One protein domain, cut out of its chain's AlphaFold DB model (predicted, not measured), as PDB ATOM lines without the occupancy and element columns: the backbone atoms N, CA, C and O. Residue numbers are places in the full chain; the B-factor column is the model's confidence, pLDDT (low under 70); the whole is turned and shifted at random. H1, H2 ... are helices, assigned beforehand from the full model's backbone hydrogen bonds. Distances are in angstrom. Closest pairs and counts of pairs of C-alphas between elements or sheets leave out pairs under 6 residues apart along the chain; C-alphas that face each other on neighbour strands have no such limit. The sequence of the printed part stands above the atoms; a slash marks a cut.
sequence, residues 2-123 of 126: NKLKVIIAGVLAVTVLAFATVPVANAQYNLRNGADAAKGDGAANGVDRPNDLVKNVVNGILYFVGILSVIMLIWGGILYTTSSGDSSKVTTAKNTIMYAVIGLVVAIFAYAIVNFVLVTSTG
ATOM      1  N   ASN A   2      22.412 -39.737  42.007       54.16
ATOM      2  CA  ASN A   2      22.422 -40.608  40.819       54.16
ATOM      3  C   ASN A   2      21.028 -40.825  40.199       54.16
ATOM      4  O   ASN A   2      20.914 -40.931  38.987       54.16
ATOM      5  N   LYS A   3      19.953 -40.810  41.003       58.78
ATOM      6  CA  LYS A   3      18.575 -41.037  40.519       58.78
ATOM      7  C   LYS A   3      18.055 -39.910  39.614       58.78
ATOM      8  O   LYS A   3      17.363 -40.175  38.641       58.78
ATOM      9  N   LEU A   4      18.459 -38.670  39.897       69.44
ATOM     10  CA  LEU A   4      18.092 -37.494  39.103       69.44
ATOM     11  C   LEU A   4      18.743 -37.529  37.709       69.44
ATOM     12  O   LEU A   4      18.085 -37.253  36.713       69.44
ATOM     13  N   LYS A   5      20.010 -37.959  37.633       56.81
ATOM     14  CA  LYS A   5      20.727 -38.149  36.361       56.81
ATOM     15  C   LYS A   5      20.108 -39.261  35.509       56.81
ATOM     16  O   LYS A   5      20.053 -39.118  34.296       56.81
ATOM     17  N   VAL A   6      19.598 -40.327  36.133       67.31
ATOM     18  CA  VAL A   6      18.933 -41.444  35.435       67.31
ATOM     19  C   VAL A   6      17.583 -41.028  34.840       67.31
ATOM     20  O   VAL A   6      17.290 -41.400  33.711       67.31
ATOM     21  N   ILE A   7      16.783 -40.222  35.545       71.62
ATOM     22  CA  ILE A   7      15.496 -39.727  35.022       71.62
ATOM     23  C   ILE A   7      15.721 -38.761  33.851       71.62
ATOM     24  O   ILE A   7      15.068 -38.889  32.820       71.62
ATOM     25  N   ILE A   8      16.685 -37.844  33.975       73.38
ATOM     26  CA  ILE A   8      17.048 -36.913  32.896       73.38
ATOM     27  C   ILE A   8      17.594 -37.676  31.682       73.38
ATOM     28  O   ILE A   8      17.190 -37.393  30.558       73.38
ATOM     29  N   ALA A   9      18.449 -38.681  31.897       67.06
ATOM     30  CA  ALA A   9      18.947 -39.540  30.827       67.06
ATOM     31  C   ALA A   9      17.828 -40.365  30.171       67.06
ATOM     32  O   ALA A   9      17.848 -40.537  28.959       67.06
ATOM     33  N   GLY A  10      16.834 -40.830  30.934       67.25
ATOM     34  CA  GLY A  10      15.673 -41.549  30.406       67.25
ATOM     35  C   GLY A  10      14.761 -40.665  29.556       67.25
ATOM     36  O   GLY A  10      14.394 -41.055  28.454       67.25
ATOM     37  N   VAL A  11      14.448 -39.450  30.017       74.19
ATOM     38  CA  VAL A  11      13.654 -38.480  29.242       74.19
ATOM     39  C   VAL A  11      14.404 -38.050  27.983       74.19
ATOM     40  O   VAL A  11      13.803 -38.028  26.915       74.19
ATOM     41  N   LEU A  12      15.711 -37.782  28.080       73.50
ATOM     42  CA  LEU A  12      16.549 -37.454  26.923       73.50
ATOM     43  C   LEU A  12      16.690 -38.623  25.944       73.50
ATOM     44  O   LEU A  12      16.669 -38.413  24.739       73.50
ATOM     45  N   ALA A  13      16.807 -39.858  26.428       65.75
ATOM     46  CA  ALA A  13      16.865 -41.030  25.560       65.75
ATOM     47  C   ALA A  13      15.529 -41.259  24.840       65.75
ATOM     48  O   ALA A  13      15.525 -41.563  23.653       65.75
ATOM     49  N   VAL A  14      14.398 -41.065  25.526       64.81
ATOM     50  CA  VAL A  14      13.058 -41.182  24.929       64.81
ATOM     51  C   VAL A  14      12.800 -40.067  23.918       64.81
ATOM     52  O   VAL A  14      12.253 -40.344  22.854       64.81
ATOM     53  N   THR A  15      13.228 -38.830  24.188       59.31
ATOM     54  CA  THR A  15      13.115 -37.749  23.201       59.31
ATOM     55  C   THR A  15      14.029 -37.989  22.004       59.31
ATOM     56  O   THR A  15      13.565 -37.877  20.878       59.31
ATOM     57  N   VAL A  16      15.286 -38.399  22.205       65.88
ATOM     58  CA  VAL A  16      16.212 -38.727  21.104       65.88
ATOM     59  C   VAL A  16      15.703 -39.902  20.265       65.88
ATOM     60  O   VAL A  16      15.770 -39.841  19.041       65.88
ATOM     61  N   LEU A  17      15.134 -40.940  20.884       60.47
ATOM     62  CA  LEU A  17      14.518 -42.057  20.162       60.47
ATOM     63  C   LEU A  17      13.268 -41.619  19.390       60.47
ATOM     64  O   LEU A  17      13.106 -42.024  18.244       60.47
ATOM     65  N   ALA A  18      12.437 -40.737  19.951       58.12
ATOM     66  CA  ALA A  18      11.289 -40.165  19.244       58.12
ATOM     67  C   ALA A  18      11.709 -39.281  18.051       58.12
ATOM     68  O   ALA A  18      11.043 -39.296  17.016       58.12
ATOM     69  N   PHE A  19      12.835 -38.561  18.159       54.81
ATOM     70  CA  PHE A  19      13.445 -37.820  17.047       54.81
ATOM     71  C   PHE A  19      14.161 -38.719  16.027       54.81
ATOM     72  O   PHE A  19      14.349 -38.309  14.887       54.81
ATOM     73  N   ALA A  20      14.557 -39.936  16.399       55.75
ATOM     74  CA  ALA A  20      15.138 -40.906  15.472       55.75
ATOM     75  C   ALA A  20      14.067 -41.680  14.683       55.75
ATOM     76  O   ALA A  20      14.351 -42.185  13.600       55.75
ATOM     77  N   THR A  21      12.841 -41.766  15.214       45.22
ATOM     78  CA  THR A  21      11.705 -42.446  14.574       45.22
ATOM     79  C   THR A  21      10.681 -41.502  13.956       45.22
ATOM     80  O   THR A  21       9.663 -41.986  13.460       45.22
ATOM     81  N   VAL A  22      10.893 -40.176  13.966       49.41
ATOM     82  CA  VAL A  22      10.129 -39.332  13.034       49.41
ATOM     83  C   VAL A  22      10.415 -39.898  11.653       49.41
ATOM     84  O   VAL A  22      11.591 -40.076  11.323       49.41
ATOM     85  N   PRO A  23       9.387 -40.217  10.852       53.84
ATOM     86  CA  PRO A  23       9.621 -40.491   9.455       53.84
ATOM     87  C   PRO A  23      10.307 -39.235   8.931       53.84
ATOM     88  O   PRO A  23       9.680 -38.178   8.837       53.84
ATOM     89  N   VAL A  24      11.621 -39.321   8.694       51.16
ATOM     90  CA  VAL A  24      12.344 -38.333   7.907       51.16
ATOM     91  C   VAL A  24      11.564 -38.343   6.617       51.16
ATOM     92  O   VAL A  24      11.627 -39.323   5.880       51.16
ATOM     93  N   ALA A  25      10.710 -37.335   6.441       48.50
ATOM     94  CA  ALA A  25       9.934 -37.157   5.238       48.50
ATOM     95  C   ALA A  25      10.968 -37.204   4.132       48.50
ATOM     96  O   ALA A  25      11.831 -36.331   4.037       48.50
ATOM     97  N   ASN A  26      10.977 -38.337   3.440       46.59
ATOM     98  CA  ASN A  26      12.026 -38.693   2.521       46.59
ATOM     99  C   ASN A  26      12.132 -37.496   1.584       46.59
ATOM    100  O   ASN A  26      11.169 -37.204   0.871       46.59
ATOM    101  N   ALA A  27      13.277 -36.812   1.562       45.16
ATOM    102  CA  ALA A  27      13.640 -35.936   0.457       45.16
ATOM    103  C   ALA A  27      13.942 -36.821  -0.768       45.16
ATOM    104  O   ALA A  27      14.995 -36.759  -1.389       45.16
ATOM    105  N   GLN A  28      13.014 -37.727  -1.076       44.19
ATOM    106  CA  GLN A  28      12.932 -38.426  -2.327       44.19
ATOM    107  C   GLN A  28      12.371 -37.372  -3.265       44.19
ATOM    108  O   GLN A  28      11.166 -37.108  -3.287       44.19
ATOM    109  N   TYR A  29      13.274 -36.724  -3.993       43.09
ATOM    110  CA  TYR A  29      12.945 -35.994  -5.205       43.09
ATOM    111  C   TYR A  29      12.354 -37.006  -6.192       43.09
ATOM    112  O   TYR A  29      13.015 -37.525  -7.085       43.09
ATOM    113  N   ASN A  30      11.095 -37.368  -5.965       55.28
ATOM    114  CA  ASN A  30      10.308 -38.116  -6.911       55.28
ATOM    115  C   ASN A  30      10.116 -37.177  -8.097       55.28
ATOM    116  O   ASN A  30       9.577 -36.084  -7.923       55.28
ATOM    117  N   LEU A  31      10.495 -37.607  -9.303       55.28
ATOM    118  CA  LEU A  31      10.168 -36.879 -10.539       55.28
ATOM    119  C   LEU A  31       8.666 -36.529 -10.616       55.28
ATOM    120  O   LEU A  31       8.289 -35.552 -11.248       55.28
ATOM    121  N   ARG A  32       7.823 -37.292  -9.909       57.44
ATOM    122  CA  ARG A  32       6.388 -37.047  -9.716       57.44
ATOM    123  C   ARG A  32       6.102 -35.729  -8.984       57.44
ATOM    124  O   ARG A  32       5.374 -34.919  -9.525       57.44
ATOM    125  N   ASN A  33       6.760 -35.444  -7.857       60.75
ATOM    126  CA  ASN A  33       6.570 -34.184  -7.121       60.75
ATOM    127  C   ASN A  33       6.975 -32.955  -7.955       60.75
ATOM    128  O   ASN A  33       6.346 -31.907  -7.847       60.75
ATOM    129  N   GLY A  34       8.008 -33.086  -8.798       57.00
ATOM    130  CA  GLY A  34       8.393 -32.042  -9.753       57.00
ATOM    131  C   GLY A  34       7.383 -31.875 -10.894       57.00
ATOM    132  O   GLY A  34       7.088 -30.750 -11.289       57.00
ATOM    133  N   ALA A  35       6.809 -32.974 -11.387       59.78
ATOM    134  CA  ALA A  35       5.760 -32.954 -12.406       59.78
ATOM    135  C   ALA A  35       4.418 -32.407 -11.875       59.78
ATOM    136  O   ALA A  35       3.712 -31.725 -12.612       59.78
ATOM    137  N   ASP A  36       4.090 -32.656 -10.606       63.41
ATOM    138  CA  ASP A  36       2.890 -32.134  -9.943       63.41
ATOM    139  C   ASP A  36       3.030 -30.639  -9.598       63.41
ATOM    140  O   ASP A  36       2.075 -29.887  -9.755       63.41
ATOM    141  N   ALA A  37       4.228 -30.170  -9.216       61.66
ATOM    142  CA  ALA A  37       4.498 -28.744  -8.984       61.66
ATOM    143  C   ALA A  37       4.595 -27.912 -10.281       61.66
ATOM    144  O   ALA A  37       4.413 -26.697 -10.249       61.66
ATOM    145  N   ALA A  38       4.887 -28.553 -11.419       58.81
ATOM    146  CA  ALA A  38       4.928 -27.919 -12.739       58.81
ATOM    147  C   ALA A  38       3.566 -27.914 -13.463       58.81
ATOM    148  O   ALA A  38       3.435 -27.300 -14.524       58.81
ATOM    149  N   LYS A  39       2.544 -28.585 -12.915       56.16
ATOM    150  CA  LYS A  39       1.171 -28.513 -13.424       56.16
ATOM    151  C   LYS A  39       0.529 -27.198 -12.972       56.16
ATOM    152  O   LYS A  39       0.384 -26.949 -11.782       56.16
ATOM    153  N   GLY A  40       0.152 -26.353 -13.932       51.38
ATOM    154  CA  GLY A  40      -0.591 -25.117 -13.663       51.38
ATOM    155  C   GLY A  40      -1.947 -25.394 -13.009       51.38
ATOM    156  O   GLY A  40      -2.557 -26.434 -13.266       51.38
ATOM    157  N   ASP A  41      -2.399 -24.455 -12.175       50.66
ATOM    158  CA  ASP A  41      -3.686 -24.475 -11.471       50.66
ATOM    159  C   ASP A  41      -4.837 -24.732 -12.465       50.66
ATOM    160  O   ASP A  41      -5.183 -23.872 -13.272       50.66
ATOM    161  N   GLY A  42      -5.348 -25.968 -12.494       53.78
ATOM    162  CA  GLY A  42      -6.374 -26.418 -13.446       53.78
ATOM    163  C   GLY A  42      -5.982 -27.582 -14.363       53.78
ATOM    164  O   GLY A  42      -6.851 -28.139 -15.035       53.78
ATOM    165  N   ALA A  43      -4.723 -28.028 -14.380       48.75
ATOM    166  CA  ALA A  43      -4.412 -29.335 -14.947       48.75
ATOM    167  C   ALA A  43      -5.054 -30.392 -14.046       48.75
ATOM    168  O   ALA A  43      -4.689 -30.497 -12.876       48.75
ATOM    169  N   ALA A  44      -5.999 -31.170 -14.582       49.41
ATOM    170  CA  ALA A  44      -6.558 -32.313 -13.881       49.41
ATOM    171  C   ALA A  44      -5.398 -33.138 -13.298       49.41
ATOM    172  O   ALA A  44      -4.621 -33.805 -13.999       49.41
ATOM    173  N   ASN A  45      -5.255 -33.066 -11.977       49.22
ATOM    174  CA  ASN A  45      -4.713 -34.176 -11.231       49.22
ATOM    175  C   ASN A  45      -5.553 -35.372 -11.682       49.22
ATOM    176  O   ASN A  45      -6.746 -35.219 -11.944       49.22
ATOM    177  N   GLY A  46      -4.976 -36.555 -11.837       49.41
ATOM    178  CA  GLY A  46      -5.830 -37.733 -11.780       49.41
ATOM    179  C   GLY A  46      -6.454 -37.725 -10.387       49.41
ATOM    180  O   GLY A  46      -5.860 -38.275  -9.470       49.41
ATOM    181  N   VAL A  47      -7.579 -37.023 -10.207       46.41
ATOM    182  CA  VAL A  47      -8.271 -36.845  -8.922       46.41
ATOM    183  C   VAL A  47      -8.837 -38.191  -8.449       46.41
ATOM    184  O   VAL A  47      -9.217 -38.338  -7.297       46.41
ATOM    185  N   ASP A  48      -8.769 -39.229  -9.283       48.56
ATOM    186  CA  ASP A  48      -9.310 -40.554  -9.012       48.56
ATOM    187  C   ASP A  48      -8.223 -41.608  -8.779       48.56
ATOM    188  O   ASP A  48      -8.228 -42.693  -9.364       48.56
ATOM    189  N   ARG A  49      -7.278 -41.330  -7.879       57.62
ATOM    190  CA  ARG A  49      -6.707 -42.425  -7.087       57.62
ATOM    191  C   ARG A  49      -7.282 -42.311  -5.679       57.62
ATOM    192  O   ARG A  49      -6.747 -41.528  -4.896       57.62
ATOM    193  N   PRO A  50      -8.312 -43.104  -5.303       56.88
ATOM    194  CA  PRO A  50      -8.763 -43.186  -3.905       56.88
ATOM    195  C   PRO A  50      -7.591 -43.393  -2.928       56.88
ATOM    196  O   PRO A  50      -7.611 -42.919  -1.796       56.88
ATOM    197  N   ASN A  51      -6.514 -44.004  -3.412       61.16
ATOM    198  CA  ASN A  51      -5.269 -44.241  -2.700       61.16
ATOM    199  C   ASN A  51      -4.524 -42.975  -2.218       61.16
ATOM    200  O   ASN A  51      -3.918 -43.021  -1.146       61.16
ATOM    201  N   ASP A  52      -4.574 -41.851  -2.942       64.94
ATOM    202  CA  ASP A  52      -3.847 -40.625  -2.558       64.94
ATOM    203  C   ASP A  52      -4.640 -39.772  -1.559       64.94
ATOM    204  O   ASP A  52      -4.072 -39.253  -0.593       64.94
ATOM    205  N   LEU A  53      -5.969 -39.716  -1.708       68.25
ATOM    206  CA  LEU A  53      -6.850 -39.088  -0.719       68.25
ATOM    207  C   LEU A  53      -6.748 -39.811   0.632       68.25
ATOM    208  O   LEU A  53      -6.589 -39.171   1.673       68.25
ATOM    209  N   VAL A  54      -6.755 -41.148   0.611       70.50
ATOM    210  CA  VAL A  54      -6.594 -41.974   1.814       70.50
ATOM    211  C   VAL A  54      -5.230 -41.732   2.468       70.50
ATOM    212  O   VAL A  54      -5.178 -41.553   3.683       70.50
ATOM    213  N   LYS A  55      -4.132 -41.642   1.702       71.50
ATOM    214  CA  LYS A  55      -2.804 -41.324   2.265       71.50
ATOM    215  C   LYS A  55      -2.750 -39.961   2.934       71.50
ATOM    216  O   LYS A  55      -2.229 -39.869   4.044       71.50
ATOM    217  N   ASN A  56      -3.281 -38.921   2.294       74.94
ATOM    218  CA  ASN A  56      -3.260 -37.573   2.863       74.94
ATOM    219  C   ASN A  56      -4.080 -37.485   4.155       74.94
ATOM    220  O   ASN A  56      -3.607 -36.924   5.144       74.94
ATOM    221  N   VAL A  57      -5.274 -38.086   4.176       77.19
ATOM    222  CA  VAL A  57      -6.133 -38.110   5.370       77.19
ATOM    223  C   VAL A  57      -5.468 -38.889   6.505       77.19
ATOM    224  O   VAL A  57      -5.403 -38.404   7.634       77.19
ATOM    225  N   VAL A  58      -4.914 -40.067   6.209       78.62
ATOM    226  CA  VAL A  58      -4.227 -40.905   7.198       78.62
ATOM    227  C   VAL A  58      -3.005 -40.179   7.759       78.62
ATOM    228  O   VAL A  58      -2.865 -40.098   8.974       78.62
ATOM    229  N   ASN A  59      -2.171 -39.565   6.918       76.19
ATOM    230  CA  ASN A  59      -1.001 -38.816   7.381       76.19
ATOM    231  C   ASN A  59      -1.386 -37.618   8.275       76.19
ATOM    232  O   ASN A  59      -0.747 -37.381   9.299       76.19
ATOM    233  N   GLY A  60      -2.474 -36.910   7.945       79.38
ATOM    234  CA  GLY A  60      -3.010 -35.835   8.784       79.38
ATOM    235  C   GLY A  60      -3.473 -36.323  10.163       79.38
ATOM    236  O   GLY A  60      -3.122 -35.727  11.183       79.38
ATOM    237  N   ILE A  61      -4.202 -37.444  10.209       79.06
ATOM    238  CA  ILE A  61      -4.654 -38.055  11.469       79.06
ATOM    239  C   ILE A  61      -3.459 -38.550  12.293       79.06
ATOM    240  O   ILE A  61      -3.409 -38.302  13.495       79.06
ATOM    241  N   LEU A  62      -2.470 -39.198  11.670       80.56
ATOM    242  CA  LEU A  62      -1.265 -39.671  12.360       80.56
ATOM    243  C   LEU A  62      -0.468 -38.535  12.999       80.56
ATOM    244  O   LEU A  62       0.017 -38.698  14.118       80.56
ATOM    245  N   TYR A  63      -0.367 -37.384  12.335       79.56
ATOM    246  CA  TYR A  63       0.315 -36.219  12.895       79.56
ATOM    247  C   TYR A  63      -0.385 -35.709  14.163       79.56
ATOM    248  O   TYR A  63       0.250 -35.476  15.192       79.56
ATOM    249  N   PHE A  64      -1.716 -35.610  14.116       82.81
ATOM    250  CA  PHE A  64      -2.523 -35.186  15.258       82.81
ATOM    251  C   PHE A  64      -2.462 -36.191  16.421       82.81
ATOM    252  O   PHE A  64      -2.260 -35.803  17.573       82.81
ATOM    253  N   VAL A  65      -2.572 -37.489  16.119       82.75
ATOM    254  CA  VAL A  65      -2.491 -38.568  17.114       82.75
ATOM    255  C   VAL A  65      -1.100 -38.640  17.743       82.75
ATOM    256  O   VAL A  65      -0.999 -38.785  18.957       82.75
ATOM    257  N   GLY A  66      -0.031 -38.464  16.962       81.75
ATOM    258  CA  GLY A  66       1.339 -38.452  17.474       81.75
ATOM    259  C   GLY A  66       1.564 -37.357  18.518       81.75
ATOM    260  O   GLY A  66       2.072 -37.633  19.606       81.75
ATOM    261  N   ILE A  67       1.114 -36.129  18.237       86.81
ATOM    262  CA  ILE A  67       1.226 -35.005  19.181       86.81
ATOM    263  C   ILE A  67       0.401 -35.270  20.448       86.81
ATOM    264  O   ILE A  67       0.899 -35.094  21.563       86.81
ATOM    265  N   LEU A  68      -0.839 -35.744  20.298       87.94
ATOM    266  CA  LEU A  68      -1.705 -36.079  21.431       87.94
ATOM    267  C   LEU A  68      -1.119 -37.181  22.322       87.94
ATOM    268  O   LEU A  68      -1.151 -37.058  23.549       87.94
ATOM    269  N   SER A  69      -0.557 -38.236  21.726       83.00
ATOM    270  CA  SER A  69       0.088 -39.328  22.460       83.00
ATOM    271  C   SER A  69       1.254 -38.827  23.312       83.00
ATOM    272  O   SER A  69       1.376 -39.224  24.471       83.00
ATOM    273  N   VAL A  70       2.079 -37.916  22.788       86.75
ATOM    274  CA  VAL A  70       3.204 -37.335  23.539       86.75
ATOM    275  C   VAL A  70       2.709 -36.509  24.731       86.75
ATOM    276  O   VAL A  70       3.229 -36.661  25.836       86.75
ATOM    277  N   ILE A  71       1.671 -35.687  24.550       89.62
ATOM    278  CA  ILE A  71       1.086 -34.882  25.636       89.62
ATOM    279  C   ILE A  71       0.542 -35.782  26.758       89.62
ATOM    280  O   ILE A  71       0.826 -35.551  27.936       89.62
ATOM    281  N   MET A  72      -0.190 -36.842  26.401       85.69
ATOM    282  CA  MET A  72      -0.725 -37.821  27.355       85.69
ATOM    283  C   MET A  72       0.382 -38.558  28.124       85.69
ATOM    284  O   MET A  72       0.255 -38.774  29.331       85.69
ATOM    285  N   LEU A  73       1.488 -38.911  27.458       86.81
ATOM    286  CA  LEU A  73       2.642 -39.544  28.103       86.81
ATOM    287  C   LEU A  73       3.325 -38.613  29.110       86.81
ATOM    288  O   LEU A  73       3.667 -39.055  30.207       86.81
ATOM    289  N   ILE A  74       3.484 -37.329  28.775       89.00
ATOM    290  CA  ILE A  74       4.050 -36.331  29.695       89.00
ATOM    291  C   ILE A  74       3.152 -36.184  30.928       89.00
ATOM    292  O   ILE A  74       3.643 -36.240  32.057       89.00
ATOM    293  N   TRP A  75       1.834 -36.069  30.737       85.19
ATOM    294  CA  TRP A  75       0.884 -35.950  31.845       85.19
ATOM    295  C   TRP A  75       0.889 -37.191  32.746       85.19
ATOM    296  O   TRP A  75       0.958 -37.078  33.973       85.19
ATOM    297  N   GLY A  76       0.869 -38.385  32.147       84.75
ATOM    298  CA  GLY A  76       0.969 -39.652  32.869       84.75
ATOM    299  C   GLY A  76       2.284 -39.782  33.641       84.75
ATOM    300  O   GLY A  76       2.280 -40.225  34.789       84.75
ATOM    301  N   GLY A  77       3.397 -39.327  33.059       84.62
ATOM    302  CA  GLY A  77       4.716 -39.330  33.693       84.62
ATOM    303  C   GLY A  77       4.825 -38.379  34.889       84.62
ATOM    304  O   GLY A  77       5.365 -38.761  35.934       84.62
ATOM    305  N   ILE A  78       4.266 -37.169  34.779       86.06
ATOM    306  CA  ILE A  78       4.211 -36.207  35.893       86.06
ATOM    307  C   ILE A  78       3.334 -36.762  37.019       86.06
ATOM    308  O   ILE A  78       3.759 -36.774  38.175       86.06
ATOM    309  N   LEU A  79       2.149 -37.286  36.689       83.69
ATOM    310  CA  LEU A  79       1.245 -37.886  37.672       83.69
ATOM    311  C   LEU A  79       1.905 -39.077  38.381       83.69
ATOM    312  O   LEU A  79       1.825 -39.177  39.605       83.69
ATOM    313  N   TYR A  80       2.618 -39.935  37.646       83.00
ATOM    314  CA  TYR A  80       3.350 -41.073  38.206       83.00
ATOM    315  C   TYR A  80       4.453 -40.629  39.174       83.00
ATOM    316  O   TYR A  80       4.589 -41.193  40.258       83.00
ATOM    317  N   THR A  81       5.199 -39.579  38.820       82.88
ATOM    318  CA  THR A  81       6.301 -39.059  39.645       82.88
ATOM    319  C   THR A  81       5.793 -38.358  40.909       82.88
ATOM    320  O   THR A  81       6.359 -38.543  41.984       82.88
ATOM    321  N   THR A  82       4.688 -37.613  40.815       82.50
ATOM    322  CA  THR A  82       4.056 -36.911  41.950       82.50
ATOM    323  C   THR A  82       3.298 -37.846  42.899       82.50
ATOM    324  O   THR A  82       3.022 -37.475  44.039       82.50
ATOM    325  N   SER A  83       3.004 -39.085  42.492       77.50
ATOM    326  CA  SER A  83       2.170 -40.025  43.259       77.50
ATOM    327  C   SER A  83       2.738 -40.438  44.629       77.50
ATOM    328  O   SER A  83       2.005 -41.035  45.407       77.50
ATOM    329  N   SER A  84       4.003 -40.121  44.942       71.50
ATOM    330  CA  SER A  84       4.623 -40.118  46.289       71.50
ATOM    331  C   SER A  84       4.344 -41.319  47.221       71.50
ATOM    332  O   SER A  84       4.511 -41.202  48.430       71.50
ATOM    333  N   GLY A  85       3.968 -42.487  46.686       68.44
ATOM    334  CA  GLY A  85       3.685 -43.705  47.459       68.44
ATOM    335  C   GLY A  85       2.201 -44.025  47.680       68.44
ATOM    336  O   GLY A  85       1.895 -45.102  48.187       68.44
ATOM    337  N   ASP A  86       1.275 -43.165  47.251       82.75
ATOM    338  CA  ASP A  86      -0.153 -43.495  47.224       82.75
ATOM    339  C   ASP A  86      -0.430 -44.479  46.075       82.75
ATOM    340  O   ASP A  86      -0.376 -44.136  44.887       82.75
ATOM    341  N   SER A  87      -0.729 -45.729  46.439       78.06
ATOM    342  CA  SER A  87      -1.004 -46.816  45.495       78.06
ATOM    343  C   SER A  87      -2.116 -46.492  44.489       78.06
ATOM    344  O   SER A  87      -2.051 -46.936  43.339       78.06
ATOM    345  N   SER A  88      -3.097 -45.670  44.874       82.69
ATOM    346  CA  SER A  88      -4.212 -45.274  44.013       82.69
ATOM    347  C   SER A  88      -3.747 -44.322  42.908       82.69
ATOM    348  O   SER A  88      -4.056 -44.508  41.725       82.69
ATOM    349  N   LYS A  89      -2.908 -43.342  43.266       80.69
ATOM    350  CA  LYS A  89      -2.331 -42.369  42.325       80.69
ATOM    351  C   LYS A  89      -1.357 -43.040  41.355       80.69
ATOM    352  O   LYS A  89      -1.427 -42.796  40.150       80.69
ATOM    353  N   VAL A  90      -0.537 -43.967  41.859       83.00
ATOM    354  CA  VAL A  90       0.384 -44.771  41.040       83.00
ATOM    355  C   VAL A  90      -0.382 -45.637  40.038       83.00
ATOM    356  O   VAL A  90      -0.018 -45.683  38.864       83.00
ATOM    357  N   THR A  91      -1.447 -46.308  40.479       86.00
ATOM    358  CA  THR A  91      -2.270 -47.166  39.608       86.00
ATOM    359  C   THR A  91      -2.967 -46.345  38.529       86.00
ATOM    360  O   THR A  91      -2.925 -46.704  37.354       86.00
ATOM    361  N   THR A  92      -3.529 -45.195  38.905       85.56
ATOM    362  CA  THR A  92      -4.155 -44.267  37.955       85.56
ATOM    363  C   THR A  92      -3.149 -43.797  36.903       85.56
ATOM    364  O   THR A  92      -3.431 -43.875  35.711       85.56
ATOM    365  N   ALA A  93      -1.946 -43.386  37.313       85.38
ATOM    366  CA  ALA A  93      -0.914 -42.940  36.382       85.38
ATOM    367  C   ALA A  93      -0.443 -44.054  35.437       85.38
ATOM    368  O   ALA A  93      -0.275 -43.816  34.241       85.38
ATOM    369  N   LYS A  94      -0.285 -45.283  35.948       85.12
ATOM    370  CA  LYS A  94       0.050 -46.452  35.124       85.12
ATOM    371  C   LYS A  94      -1.027 -46.742  34.084       85.12
ATOM    372  O   LYS A  94      -0.683 -46.980  32.932       85.12
ATOM    373  N   ASN A  95      -2.302 -46.677  34.461       88.75
ATOM    374  CA  ASN A  95      -3.405 -46.884  33.523       88.75
ATOM    375  C   ASN A  95      -3.415 -45.806  32.434       88.75
ATOM    376  O   ASN A  95      -3.527 -46.133  31.257       88.75
ATOM    377  N   THR A  96      -3.207 -44.538  32.797       87.19
ATOM    378  CA  THR A  96      -3.095 -43.442  31.823       87.19
ATOM    379  C   THR A  96      -1.957 -43.672  30.829       87.19
ATOM    380  O   THR A  96      -2.161 -43.538  29.623       87.19
ATOM    381  N   ILE A  97      -0.773 -44.070  31.307       88.00
ATOM    382  CA  ILE A  97       0.366 -44.396  30.437       88.00
ATOM    383  C   ILE A  97       0.032 -45.599  29.545       88.00
ATOM    384  O   ILE A  97       0.305 -45.554  28.349       88.00
ATOM    385  N   MET A  98      -0.602 -46.644  30.089       88.75
ATOM    386  CA  MET A  98      -1.005 -47.829  29.327       88.75
ATOM    387  C   MET A  98      -1.922 -47.449  28.158       88.75
ATOM    388  O   MET A  98      -1.668 -47.845  27.023       88.75
ATOM    389  N   TYR A  99      -2.946 -46.631  28.407       89.00
ATOM    390  CA  TYR A  99      -3.862 -46.175  27.361       89.00
ATOM    391  C   TYR A  99      -3.168 -45.292  26.318       89.00
ATOM    392  O   TYR A  99      -3.429 -45.444  25.124       89.00
ATOM    393  N   ALA A 100      -2.244 -44.422  26.738       85.94
ATOM    394  CA  ALA A 100      -1.457 -43.599  25.820       85.94
ATOM    395  C   ALA A 100      -0.571 -44.452  24.892       85.94
ATOM    396  O   ALA A 100      -0.495 -44.188  23.689       85.94
ATOM    397  N   VAL A 101       0.056 -45.504  25.432       89.50
ATOM    398  CA  VAL A 101       0.872 -46.453  24.660       89.50
ATOM    399  C   VAL A 101       0.008 -47.264  23.699       89.50
ATOM    400  O   VAL A 101       0.367 -47.392  22.532       89.50
ATOM    401  N   ILE A 102      -1.148 -47.765  24.142       90.31
ATOM    402  CA  ILE A 102      -2.077 -48.508  23.275       90.31
ATOM    403  C   ILE A 102      -2.526 -47.633  22.098       90.31
ATOM    404  O   ILE A 102      -2.491 -48.091  20.959       90.31
ATOM    405  N   GLY A 103      -2.882 -46.367  22.341       84.31
ATOM    406  CA  GLY A 103      -3.255 -45.431  21.277       84.31
ATOM    407  C   GLY A 103      -2.140 -45.217  20.247       84.31
ATOM    408  O   GLY A 103      -2.399 -45.241  19.044       84.31
ATOM    409  N   LEU A 104      -0.890 -45.092  20.705       86.44
ATOM    410  CA  LEU A 104       0.270 -44.968  19.820       86.44
ATOM    411  C   LEU A 104       0.488 -46.236  18.981       86.44
ATOM    412  O   LEU A 104       0.703 -46.156  17.774       86.44
ATOM    413  N   VAL A 105       0.395 -47.410  19.606       90.06
ATOM    414  CA  VAL A 105       0.541 -48.706  18.926       90.06
ATOM    415  C   VAL A 105      -0.535 -48.882  17.852       90.06
ATOM    416  O   VAL A 105      -0.221 -49.260  16.725       90.06
ATOM    417  N   VAL A 106      -1.791 -48.550  18.163       88.75
ATOM    418  CA  VAL A 106      -2.898 -48.600  17.197       88.75
ATOM    419  C   VAL A 106      -2.658 -47.649  16.023       88.75
ATOM    420  O   VAL A 106      -2.901 -48.034  14.882       88.75
ATOM    421  N   ALA A 107      -2.132 -46.446  16.262       82.94
ATOM    422  CA  ALA A 107      -1.811 -45.501  15.191       82.94
ATOM    423  C   ALA A 107      -0.736 -46.044  14.232       82.94
ATOM    424  O   ALA A 107      -0.885 -45.948  13.011       82.94
ATOM    425  N   ILE A 108       0.313 -46.672  14.774       84.81
ATOM    426  CA  ILE A 108       1.377 -47.310  13.981       84.81
ATOM    427  C   ILE A 108       0.805 -48.465  13.148       84.81
ATOM    428  O   ILE A 108       1.092 -48.570  11.954       84.81
ATOM    429  N   PHE A 109      -0.048 -49.306  13.742       87.19
ATOM    430  CA  PHE A 109      -0.708 -50.389  13.011       87.19
ATOM    431  C   PHE A 109      -1.653 -49.878  11.924       87.19
ATOM    432  O   PHE A 109      -1.638 -50.410  10.818       87.19
ATOM    433  N   ALA A 110      -2.433 -48.831  12.193       82.06
ATOM    434  CA  ALA A 110      -3.309 -48.221  11.197       82.06
ATOM    435  C   ALA A 110      -2.510 -47.730   9.980       82.06
ATOM    436  O   ALA A 110      -2.889 -48.007   8.842       82.06
ATOM    437  N   TYR A 111      -1.362 -47.081  10.203       80.00
ATOM    438  CA  TYR A 111      -0.461 -46.679   9.123       80.00
ATOM    439  C   TYR A 111       0.063 -47.874   8.321       80.00
ATOM    440  O   TYR A 111       0.047 -47.847   7.088       80.00
ATOM    441  N   ALA A 112       0.517 -48.928   9.002       83.12
ATOM    442  CA  ALA A 112       1.037 -50.126   8.354       83.12
ATOM    443  C   ALA A 112      -0.032 -50.819   7.494       83.12
ATOM    444  O   ALA A 112       0.235 -51.157   6.342       83.12
ATOM    445  N   ILE A 113      -1.255 -50.961   8.016       84.19
ATOM    446  CA  ILE A 113      -2.388 -51.564   7.302       84.19
ATOM    447  C   ILE A 113      -2.754 -50.733   6.072       84.19
ATOM    448  O   ILE A 113      -2.905 -51.288   4.988       84.19
ATOM    449  N   VAL A 114      -2.851 -49.407   6.204       78.44
ATOM    450  CA  VAL A 114      -3.144 -48.525   5.066       78.44
ATOM    451  C   VAL A 114      -2.074 -48.679   3.992       78.44
ATOM    452  O   VAL A 114      -2.405 -48.931   2.840       78.44
ATOM    453  N   ASN A 115      -0.788 -48.611   4.344       78.56
ATOM    454  CA  ASN A 115       0.278 -48.802   3.357       78.56
ATOM    455  C   ASN A 115       0.241 -50.191   2.716       78.56
ATOM    456  O   ASN A 115       0.422 -50.294   1.507       78.56
ATOM    457  N   PHE A 116      -0.056 -51.238   3.485       82.69
ATOM    458  CA  PHE A 116      -0.206 -52.596   2.968       82.69
ATOM    459  C   PHE A 116      -1.350 -52.711   1.948       82.69
ATOM    460  O   PHE A 116      -1.164 -53.268   0.862       82.69
ATOM    461  N   VAL A 117      -2.517 -52.132   2.251       81.75
ATOM    462  CA  VAL A 117      -3.674 -52.105   1.341       81.75
ATOM    463  C   VAL A 117      -3.359 -51.302   0.085       81.75
ATOM    464  O   VAL A 117      -3.699 -51.729  -1.013       81.75
ATOM    465  N   LEU A 118      -2.672 -50.168   0.217       73.31
ATOM    466  CA  LEU A 118      -2.316 -49.320  -0.919       73.31
ATOM    467  C   LEU A 118      -1.305 -49.995  -1.844       73.31
ATOM    468  O   LEU A 118      -1.500 -49.963  -3.054       73.31
ATOM    469  N   VAL A 119      -0.275 -50.639  -1.288       72.56
ATOM    470  CA  VAL A 119       0.704 -51.434  -2.048       72.56
ATOM    471  C   VAL A 119       0.007 -52.570  -2.799       72.56
ATOM    472  O   VAL A 119       0.244 -52.758  -3.992       72.56
ATOM    473  N   THR A 120      -0.908 -53.274  -2.132       71.56
ATOM    474  CA  THR A 120      -1.687 -54.367  -2.735       71.56
ATOM    475  C   THR A 120      -2.653 -53.853  -3.814       71.56
ATOM    476  O   THR A 120      -2.764 -54.450  -4.881       71.56
ATOM    477  N   SER A 121      -3.309 -52.709  -3.591       60.91
ATOM    478  CA  SER A 121      -4.259 -52.083  -4.526       60.91
ATOM    479  C   SER A 121      -3.586 -51.491  -5.766       60.91
ATOM    480  O   SER A 121      -4.198 -51.460  -6.832       60.91
ATOM    481  N   THR A 122      -2.331 -51.043  -5.665       61.47
ATOM    482  CA  THR A 122      -1.566 -50.579  -6.833       61.47
ATOM    483  C   THR A 122      -1.056 -51.709  -7.726       61.47
ATOM    484  O   THR A 122      -0.430 -51.414  -8.737       61.47
ATOM    485  N   GLY A 123      -1.358 -52.972  -7.406       54.72
ATOM    486  CA  GLY A 123      -0.989 -54.116  -8.229       54.72
ATOM    487  C   GLY A 123       0.502 -54.422  -8.146       54.72
ATOM    488  O   GLY A 123       1.243 -54.198  -9.096       54.72
TER     489      GLY A 123
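Overview. This is residues 2 to 123 of the 126 residues of an uncharacterized protein of Candidatus Saccharibacteria bacterium (UniProt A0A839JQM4). A long hairpin of two helices, H3 and H4, has a third helix, H1, running lengthwise beside it across a gap; a loose stretch with the short helix H2 leads from H1 round one end of the hairpin to H3. The 122 printed residues hold four named helices, H1 to H4 in order, and no named strand: all helix. The whole is only just loose, close to extended, with a radius of gyration of the C-alphas of 20.5 A, and spans 64 by 27 by 26 A.

Arrangement. H1, residues 2 to 20, and H2, residues 31 to 37, touch no helix. H3, residues 50 to 82, touches H4, residues 87 to 121, in a helical hairpin; their closest C-alphas, of Tyr 80 and Ala 93, are 5.0 A apart. They run opposite ways at a shallow tilt of 15 degrees. In H1, H2, H3 and H4 every O i to N i+4 pair is within hydrogen-bond range.

Along the chain. H1 begins at C-alpha 2 (22.422, -40.608, 40.819) and measures 26.4 A, H2 10.0 A, H3 48.0 A. H4, 50.4 A, ends at C-alpha 121 (-4.259, -52.083, -4.526).

Size, cuts and confidence. The C-alphas farthest apart, of Ala 43 and Gly 85, are 64.5 A apart. The printed part has no cut; the link H2 to H3 is long. Mean pLDDT of the printed part is 71.3; residues 13 to 53 are among those under 70.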